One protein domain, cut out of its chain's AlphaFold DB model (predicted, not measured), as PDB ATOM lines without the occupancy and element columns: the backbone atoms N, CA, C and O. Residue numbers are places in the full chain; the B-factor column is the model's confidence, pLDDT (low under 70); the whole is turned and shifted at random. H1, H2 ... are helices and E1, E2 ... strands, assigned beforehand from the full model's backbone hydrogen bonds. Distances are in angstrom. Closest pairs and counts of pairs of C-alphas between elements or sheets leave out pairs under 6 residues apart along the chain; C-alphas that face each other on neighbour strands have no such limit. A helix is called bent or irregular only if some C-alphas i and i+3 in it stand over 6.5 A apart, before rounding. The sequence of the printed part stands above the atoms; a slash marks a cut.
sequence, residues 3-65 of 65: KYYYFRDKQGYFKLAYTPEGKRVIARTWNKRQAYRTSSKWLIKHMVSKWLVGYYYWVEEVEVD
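This is residues 3 to 65 of the 65 residues of an uncharacterized protein of Weissella confusa (UniProt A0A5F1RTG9). Two ribbons of two strands each, E1 with E4 and the hairpin of E2 and E3, meet near residues 8 and 14 and spread from there as a V. The one helix, H1, lies off to one side of the ribbon of E1 and E4, near E1 but with no pair of C-alphas within 8 A, and the long stretch between E3 and H1 returns to E1, where its residues 37 to 38 pair with residues 5 to 6. The printed part has 63 residues, with one named helix and four named strands in the order E1, E2, E3, H1, E4; both sheets, E1 - E4 and E2 - E3, are antiparallel, and the class is mixed, helices and strands. The whole is compact, with a radius of gyration of the C-alphas of 11.8 A and spans of 37 by 25 by 21 A.

Start with E1, residues 3 to 8, whose antiparallel neighbour is E4, residues 58 to 64, at 150 degrees between directions. Look there for N 6 and O 60, 2.8 A apart, and N 4 and O 62, 2.9 A, both within hydrogen-bond range. A tight link leads to E2, residues 13 to 18; the closest C-alphas of E1 and E2, those of Arg 8 and Phe 14, are 5.5 A apart. E2 forms an antiparallel hairpin with E3, residues 24 to 29, at 142 degrees between directions; N 15 and O 27, at 2.9 A, are within hydrogen-bond range. E4 is apart from both E2 and E3. H1, residues 41 to 51, is near E1, with 7 pairs of C-alphas within 10 A, and is apart from E2. In H1, 4 of 7 O i to N i+4 pairs are within hydrogen-bond range.

Find C-alpha 3 at (23.465, 52.410, 24.917); from there E1 runs 16.3 A to C-alpha 8. E2 covers 16.0 A from Tyr 13 to Tyr 18, and E3 covers 15.6 A from Arg 24 to Thr 29. H1 begins at C-alpha 41, (20.722, 44.734, 19.441), and measures 14.7 A; it is irregular, but only just, with C-alphas 45 and 48 6.6 A apart. E4, the longest strand by residues, runs 19.1 A from Trp 58 to C-alpha 64 at (26.487, 56.858, 27.999).

The two C-alphas farthest apart are those of Glu 21 and Asp 65, at 38.4 A, while those of Lys 3 and Asp 65, the first and last printed, are 8.8 A apart. The link from E3 to H1, with 11 residues, is long, and the link from H1 to E4 is short. The printed part has no cut. Its mean pLDDT is 91.8, and no printed residue is under 70.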
ATOM      1  N   LYS A   3      23.029  53.712  24.394       91.62
ATOM      2  CA  LYS A   3      23.465  52.410  24.917       91.62
ATOM      3  C   LYS A   3      24.539  51.808  24.017       91.62
ATOM      4  O   LYS A   3      24.373  51.762  22.794       91.62
ATOM      5  N   TYR A   4      25.611  51.313  24.621       94.12
ATOM      6  CA  TYR A   4      26.632  50.515  23.955       94.12
ATOM      7  C   TYR A   4      26.722  49.128  24.575       94.12
ATOM      8  O   TYR A   4      26.687  48.970  25.788       94.12
ATOM      9  N   TYR A   5      26.899  48.137  23.713       95.00
ATOM     10  CA  TYR A   5      27.051  46.738  24.066       95.00
ATOM     11  C   TYR A   5      28.481  46.316  23.762       95.00
ATOM     12  O   TYR A   5      28.907  46.359  22.603       95.00
ATOM     13  N   TYR A   6      29.210  45.932  24.801       95.25
ATOM     14  CA  TYR A   6      30.569  45.412  24.730       95.25
ATOM     15  C   TYR A   6      30.544  43.899  24.881       95.25
ATOM     16  O   TYR A   6      29.679  43.352  25.556       95.25
ATOM     17  N   PHE A   7      31.509  43.218  24.280       94.88
ATOM     18  CA  PHE A   7      31.596  41.762  24.313       94.88
ATOM     19  C   PHE A   7      32.866  41.379  25.045       94.88
ATOM     20  O   PHE A   7      33.922  41.936  24.741       94.88
ATOM     21  N   ARG A   8      32.789  40.458  26.001       95.19
ATOM     22  CA  ARG A   8      33.961  40.015  26.762       95.19
ATOM     23  C   ARG A   8      33.856  38.558  27.173       95.19
ATOM     24  O   ARG A   8      32.763  38.023  27.315       95.19
ATOM     25  N   ASP A   9      35.001  37.952  27.424       94.69
ATOM     26  CA  ASP A   9      35.116  36.649  28.065       94.69
ATOM     27  C   ASP A   9      35.868  36.792  29.405       94.69
ATOM     28  O   ASP A   9      35.906  37.872  30.017       94.69
ATOM     29  N   LYS A  10      36.427  35.688  29.911       94.62
ATOM     30  CA  LYS A  10      37.254  35.691  31.129       94.62
ATOM     31  C   LYS A  10      38.615  36.380  30.929       94.62
ATOM     32  O   LYS A  10      39.220  36.788  31.912       94.62
ATOM     33  N   GLN A  11      39.089  36.509  29.690       94.62
ATOM     34  CA  GLN A  11      40.402  37.052  29.326       94.62
ATOM     35  C   GLN A  11      40.357  38.534  28.928       94.62
ATOM     36  O   GLN A  11      41.407  39.166  28.834       94.62
ATOM     37  N   GLY A  12      39.171  39.097  28.687       95.94
ATOM     38  CA  GLY A  12      38.986  40.530  28.454       95.94
ATOM     39  C   GLY A  12      37.873  40.838  27.463       95.94
ATOM     40  O   GLY A  12      37.111  39.959  27.059       95.94
ATOM     41  N   TYR A  13      37.778  42.103  27.058       97.00
ATOM     42  CA  TYR A  13      36.861  42.540  26.010       97.00
ATOM     43  C   TYR A  13      37.392  42.175  24.631       97.00
ATOM     44  O   TYR A  13      38.584  42.328  24.360       97.00
ATOM     45  N   PHE A  14      36.507  41.762  23.730       95.00
ATOM     46  CA  PHE A  14      36.874  41.547  22.342       95.00
ATOM     47  C   PHE A  14      37.221  42.862  21.659       95.00
ATOM     48  O   PHE A  14      36.567  43.889  21.844       95.00
ATOM     49  N   LYS A  15      38.253  42.809  20.826       95.00
ATOM     50  CA  LYS A  15      38.731  43.903  19.991       95.00
ATOM     51  C   LYS A  15      38.952  43.385  18.575       95.00
ATOM     52  O   LYS A  15      39.454  42.280  18.376       95.00
ATOM     53  N   LEU A  16      38.604  44.220  17.602       91.00
ATOM     54  CA  LEU A  16      38.991  44.027  16.212       91.00
ATOM     55  C   LEU A  16      40.482  44.316  16.053       91.00
ATOM     56  O   LEU A  16      40.943  45.412  16.378       91.00
ATOM     57  N   ALA A  17      41.218  43.343  15.538       92.06
ATOM     58  CA  ALA A  17      42.618  43.490  15.175       92.06
ATOM     59  C   ALA A  17      42.846  43.020  13.735       92.06
ATOM     60  O   ALA A  17      41.965  42.416  13.113       92.06
ATOM     61  N   TYR A  18      44.030  43.324  13.215       93.00
ATOM     62  CA  TYR A  18      44.472  42.925  11.888       93.00
ATOM     63  C   TYR A  18      45.823  42.221  12.001       93.00
ATOM     64  O   TYR A  18      46.660  42.630  12.808       93.00
ATOM     65  N   THR A  19      46.018  41.158  11.227       93.94
ATOM     66  CA  THR A  19      47.338  40.543  11.040       93.94
ATOM     67  C   THR A  19      48.227  41.459  10.186       93.94
ATOM     68  O   THR A  19      47.702  42.386   9.558       93.94
ATOM     69  N   PRO A  20      49.551  41.222  10.121       94.19
ATOM     70  CA  PRO A  20      50.441  41.968   9.227       94.19
ATOM     71  C   PRO A  20      49.997  41.943   7.756       94.19
ATOM     72  O   PRO A  20      50.174  42.920   7.038       94.19
ATOM     73  N   GLU A  21      49.337  40.868   7.324       96.12
ATOM     74  CA  GLU A  21      48.782  40.693   5.974       96.12
ATOM     75  C   GLU A  21      47.413  41.380   5.789       96.12
ATOM     76  O   GLU A  21      46.767  41.228   4.756       96.12
ATOM     77  N   GLY A  22      46.921  42.105   6.799       94.12
ATOM     78  CA  GLY A  22      45.645  42.824   6.750       94.12
ATOM     79  C   GLY A  22      44.409  41.956   7.002       94.12
ATOM     80  O   GLY A  22      43.280  42.426   6.837       94.12
ATOM     81  N   LYS A  23      44.565  40.700   7.442       93.56
ATOM     82  CA  LYS A  23      43.421  39.839   7.767       93.56
ATOM     83  C   LYS A  23      42.825  40.225   9.115       93.56
ATOM     84  O   LYS A  23      43.528  40.341  10.113       93.56
ATOM     85  N   ARG A  24      41.504  40.375   9.170       89.31
ATOM     86  CA  ARG A  24      40.782  40.685  10.409       89.31
ATOM     87  C   ARG A  24      40.765  39.485  11.358       89.31
ATOM     88  O   ARG A  24      40.390  38.385  10.958       89.31
ATOM     89  N   VAL A  25      41.097  39.723  12.623       90.12
ATOM     90  CA  VAL A  25      41.098  38.721  13.698       90.12
ATOM     91  C   VAL A  25      40.446  39.266  14.971       90.12
ATOM     92  O   VAL A  25      40.322  40.481  15.159       90.12
ATOM     93  N   ILE A  26      40.012  38.352  15.840       91.00
ATOM     94  CA  ILE A  26      39.540  38.657  17.196       91.00
ATOM     95  C   ILE A  26      40.741  38.668  18.137       91.00
ATOM     96  O   ILE A  26      41.465  37.679  18.229       91.00
ATOM     97  N   ALA A  27      40.910  39.755  18.883       93.56
ATOM     98  CA  ALA A  27      41.838  39.840  20.008       93.56
ATOM     99  C   ALA A  27      41.089  40.172  21.310       93.56
ATOM    100  O   ALA A  27      39.900  40.498  21.283       93.56
ATOM    101  N   ARG A  28      41.792  40.124  22.450       94.69
ATOM    102  CA  ARG A  28      41.285  40.587  23.752       94.69
ATOM    103  C   ARG A  28      42.013  41.840  24.228       94.69
ATOM    104  O   ARG A  28      43.189  42.036  23.934       94.69
ATOM    105  N   THR A  29      41.312  42.683  24.977       96.94
ATOM    106  CA  THR A  29      41.873  43.845  25.669       96.94
ATOM    107  C   THR A  29      41.114  44.124  26.961       96.94
ATOM    108  O   THR A  29      39.898  43.964  27.027       96.94
ATOM    109  N   TRP A  30      41.817  44.596  27.987       95.94
ATOM    110  CA  TRP A  30      41.187  45.145  29.192       95.94
ATOM    111  C   TRP A  30      40.882  46.642  29.062       95.94
ATOM    112  O   TRP A  30      40.104  47.191  29.841       95.94
ATOM    113  N   ASN A  31      41.432  47.309  28.041       95.06
ATOM    114  CA  ASN A  31      41.132  48.707  27.772       95.06
ATOM    115  C   ASN A  31      39.792  48.833  27.034       95.06
ATOM    116  O   ASN A  31      39.716  48.691  25.810       95.06
ATOM    117  N   LYS A  32      38.740  49.174  27.783       91.69
ATOM    118  CA  LYS A  32      37.366  49.311  27.277       91.69
ATOM    119  C   LYS A  32      37.222  50.328  26.136       91.69
ATOM    120  O   LYS A  32      36.336  50.180  25.303       91.69
ATOM    121  N   ARG A  33      38.113  51.325  26.035       92.31
ATOM    122  CA  ARG A  33      38.109  52.295  24.921       92.31
ATOM    123  C   ARG A  33      38.521  51.672  23.586       92.31
ATOM    124  O   ARG A  33      38.151  52.191  22.541       92.31
ATOM    125  N   GLN A  34      39.281  50.578  23.619       94.88
ATOM    126  CA  GLN A  34      39.701  49.836  22.427       94.88
ATOM    127  C   GLN A  34      38.781  48.651  22.108       94.88
ATOM    128  O   GLN A  34      38.959  47.997  21.081       94.88
ATOM    129  N   ALA A  35      37.850  48.337  23.008       95.56
ATOM    130  CA  ALA A  35      36.947  47.218  22.850       95.56
ATOM    131  C   ALA A  35      35.974  47.461  21.694       95.56
ATOM    132  O   ALA A  35      35.483  48.573  21.472       95.56
ATOM    133  N   TYR A  36      35.664  46.388  20.977       93.31
ATOM    134  CA  TYR A  36      34.577  46.389  20.021       93.31
ATOM    135  C   TYR A  36      33.248  46.603  20.754       93.31
ATOM    136  O   TYR A  36      32.968  45.964  21.772       93.31
ATOM    137  N   ARG A  37      32.424  47.502  20.211       93.25
ATOM    138  CA  ARG A  37      31.093  47.809  20.727       93.25
ATOM    139  C   ARG A  37      30.116  48.067  19.598       93.25
ATOM    140  O   ARG A  37      30.489  48.567  18.539       93.25
ATOM    141  N   THR A  38      28.848  47.794  19.858       93.06
ATOM    142  CA  THR A  38      27.741  48.180  18.978       93.06
ATOM    143  C   THR A  38      26.673  48.901  19.785       93.06
ATOM    144  O   THR A  38      26.584  48.700  20.989       93.06
ATOM    145  N   SER A  39      25.864  49.743  19.147       93.50
ATOM    146  CA  SER A  39      24.659  50.320  19.761       93.50
ATOM    147  C   SER A  39      23.370  49.636  19.290       93.50
ATOM    148  O   SER A  39      22.280  50.097  19.610       93.50
ATOM    149  N   SER A  40      23.465  48.553  18.509       92.94
ATOM    150  CA  SER A  40      22.313  47.873  17.903       92.94
ATOM    151  C   SER A  40      22.187  46.431  18.384       92.94
ATOM    152  O   SER A  40      23.039  45.597  18.081       92.94
ATOM    153  N   LYS A  41      21.071  46.113  19.055       91.06
ATOM    154  CA  LYS A  41      20.722  44.734  19.441       91.06
ATOM    155  C   LYS A  41      20.553  43.812  18.227       91.06
ATOM    156  O   LYS A  41      20.875  42.630  18.306       91.06
ATOM    157  N   TRP A  42      20.109  44.346  17.087       93.12
ATOM    158  CA  TRP A  42      19.993  43.570  15.850       93.12
ATOM    159  C   TRP A  42      21.368  43.101  15.355       93.12
ATOM    160  O   TRP A  42      21.543  41.925  15.039       93.12
ATOM    161  N   LEU A  43      22.375  43.985  15.382       92.00
ATOM    162  CA  LEU A  43      23.745  43.619  15.006       92.00
ATOM    163  C   LEU A  43      24.327  42.548  15.928       92.00
ATOM    164  O   LEU A  43      25.010  41.654  15.431       92.00
ATOM    165  N   ILE A  44      24.021  42.598  17.231       89.31
ATOM    166  CA  ILE A  44      24.405  41.544  18.184       89.31
ATOM    167  C   ILE A  44      23.890  40.193  17.680       89.31
ATOM    168  O   ILE A  44      24.694  39.298  17.452       89.31
ATOM    169  N   LYS A  45      22.579  40.082  17.427       89.62
ATOM    170  CA  LYS A  45      21.913  38.820  17.070       89.62
ATOM    171  C   LYS A  45      22.304  38.278  15.691       89.62
ATOM    172  O   LYS A  45      22.418  37.067  15.523       89.62
ATOM    173  N   HIS A  46      22.480  39.148  14.697       89.56
ATOM    174  CA  HIS A  46      22.574  38.718  13.296       89.56
ATOM    175  C   HIS A  46      23.988  38.726  12.715       89.56
ATOM    176  O   HIS A  46      24.293  37.890  11.863       89.56
ATOM    177  N   MET A  47      24.849  39.646  13.155       85.94
ATOM    178  CA  MET A  47      26.199  39.798  12.604       85.94
ATOM    179  C   MET A  47      27.268  39.388  13.609       85.94
ATOM    180  O   MET A  47      28.103  38.537  13.308       85.94
ATOM    181  N   VAL A  48      27.232  39.952  14.815       85.31
ATOM    182  CA  VAL A  48      28.284  39.722  15.809       85.31
ATOM    183  C   VAL A  48      28.218  38.304  16.360       85.31
ATOM    184  O   VAL A  48      29.253  37.649  16.427       85.31
ATOM    185  N   SER A  49      27.024  37.774  16.651       81.56
ATOM    186  CA  SER A  49      26.866  36.374  17.065       81.56
ATOM    187  C   SER A  49      27.463  35.393  16.059       81.56
ATOM    188  O   SER A  49      28.062  34.416  16.483       81.56
ATOM    189  N   LYS A  50      27.373  35.665  14.746       86.81
ATOM    190  CA  LYS A  50      28.015  34.829  13.715       86.81
ATOM    191  C   LYS A  50      29.539  34.912  13.774       86.81
ATOM    192  O   LYS A  50      30.217  33.908  13.602       86.81
ATOM    193  N   TRP A  51      30.075  36.106  14.008       84.12
ATOM    194  CA  TRP A  51      31.519  36.322  14.078       84.12
ATOM    195  C   TRP A  51      32.154  35.725  15.342       84.12
ATOM    196  O   TRP A  51      33.317  35.335  15.323       84.12
ATOM    197  N   LEU A  52      31.374  35.616  16.420       86.12
ATOM    198  CA  LEU A  52      31.782  35.041  17.702       86.12
ATOM    199  C   LEU A  52      31.350  33.574  17.877       86.12
ATOM    200  O   LEU A  52      31.408  33.056  18.993       86.12
ATOM    201  N   VAL A  53      30.930  32.887  16.808       86.50
ATOM    202  CA  VAL A  53      30.622  31.447  16.871       86.50
ATOM    203  C   VAL A  53      31.848  30.690  17.389       86.50
ATOM    204  O   VAL A  53      32.954  30.859  16.884       86.50
ATOM    205  N   GLY A  54      31.642  29.867  18.420       86.88
ATOM    206  CA  GLY A  54      32.702  29.098  19.080       86.88
ATOM    207  C   GLY A  54      33.385  29.813  20.251       86.88
ATOM    208  O   GLY A  54      34.155  29.183  20.970       86.88
ATOM    209  N   TYR A  55      33.081  31.090  20.498       88.00
ATOM    210  CA  TYR A  55      33.540  31.799  21.691       88.00
ATOM    211  C   TYR A  55      32.479  31.754  22.786       88.00
ATOM    212  O   TYR A  55      31.298  31.998  22.542       88.00
ATOM    213  N   TYR A  56      32.912  31.515  24.020       91.44
ATOM    214  CA  TYR A  56      32.084  31.757  25.193       91.44
ATOM    215  C   TYR A  56      32.268  33.205  25.651       91.44
ATOM    216  O   TYR A  56      33.390  33.610  25.958       91.44
ATOM    217  N   TYR A  57      31.191  33.994  25.661       93.38
ATOM    218  CA  TYR A  57      31.251  35.424  25.961       93.38
ATOM    219  C   TYR A  57      29.977  35.943  26.629       93.38
ATOM    220  O   TYR A  57      28.909  35.339  26.544       93.38
ATOM    221  N   TRP A  58      30.095  37.116  27.242       94.31
ATOM    222  CA  TRP A  58      29.003  37.905  27.803       94.31
ATOM    223  C   TRP A  58      28.924  39.256  27.099       94.31
ATOM    224  O   TRP A  58      29.928  39.784  26.606       94.31
ATOM    225  N   VAL A  59      27.713  39.811  27.068       94.44
ATOM    226  CA  VAL A  59      27.456  41.166  26.584       94.44
ATOM    227  C   VAL A  59      27.277  42.085  27.783       94.44
ATOM    228  O   VAL A  59      26.437  41.833  28.640       94.44
ATOM    229  N   GLU A  60      28.057  43.154  27.827       94.94
ATOM    230  CA  GLU A  60      27.976  44.194  28.844       94.94
ATOM    231  C   GLU A  60      27.321  45.444  28.250       94.94
ATOM    232  O   GLU A  60      27.830  46.022  27.287       94.94
ATOM    233  N   GLU A  61      26.180  45.844  28.808       94.88
ATOM    234  CA  GLU A  61      25.448  47.053  28.422       94.88
ATOM    235  C   GLU A  61      25.955  48.252  29.232       94.88
ATOM    236  O   GLU A  61      26.091  48.180  30.450       94.88
ATOM    237  N   VAL A  62      26.248  49.358  28.550       92.56
ATOM    238  CA  VAL A  62      26.698  50.612  29.162       92.56
ATOM    239  C   VAL A  62      25.871  51.754  28.599       92.56
ATOM    240  O   VAL A  62      25.859  51.976  27.384       92.56
ATOM    241  N   GLU A  63      25.209  52.490  29.483       90.31
ATOM    242  CA  GLU A  63      24.590  53.768  29.154       90.31
ATOM    243  C   GLU A  63      25.651  54.864  29.166       90.31
ATOM    244  O   GLU A  63      26.494  54.938  30.058       90.31
ATOM    245  N   VAL A  64      25.654  55.666  28.107       81.81
ATOM    246  CA  VAL A  64      26.487  56.858  27.999       81.81
ATOM    247  C   VAL A  64      25.536  58.034  27.854       81.81
ATOM    248  O   VAL A  64      24.677  58.019  26.959       81.81
ATOM    249  N   ASP A  65      25.674  58.987  28.769       73.94
ATOM    250  CA  ASP A  65      24.878  60.213  28.819       73.94
ATOM    251  C   ASP A  65      25.073  61.073  27.568       73.94
ATOM    252  O   ASP A  65      26.239  61.279  27.148       73.94
TER     253      ASP A  65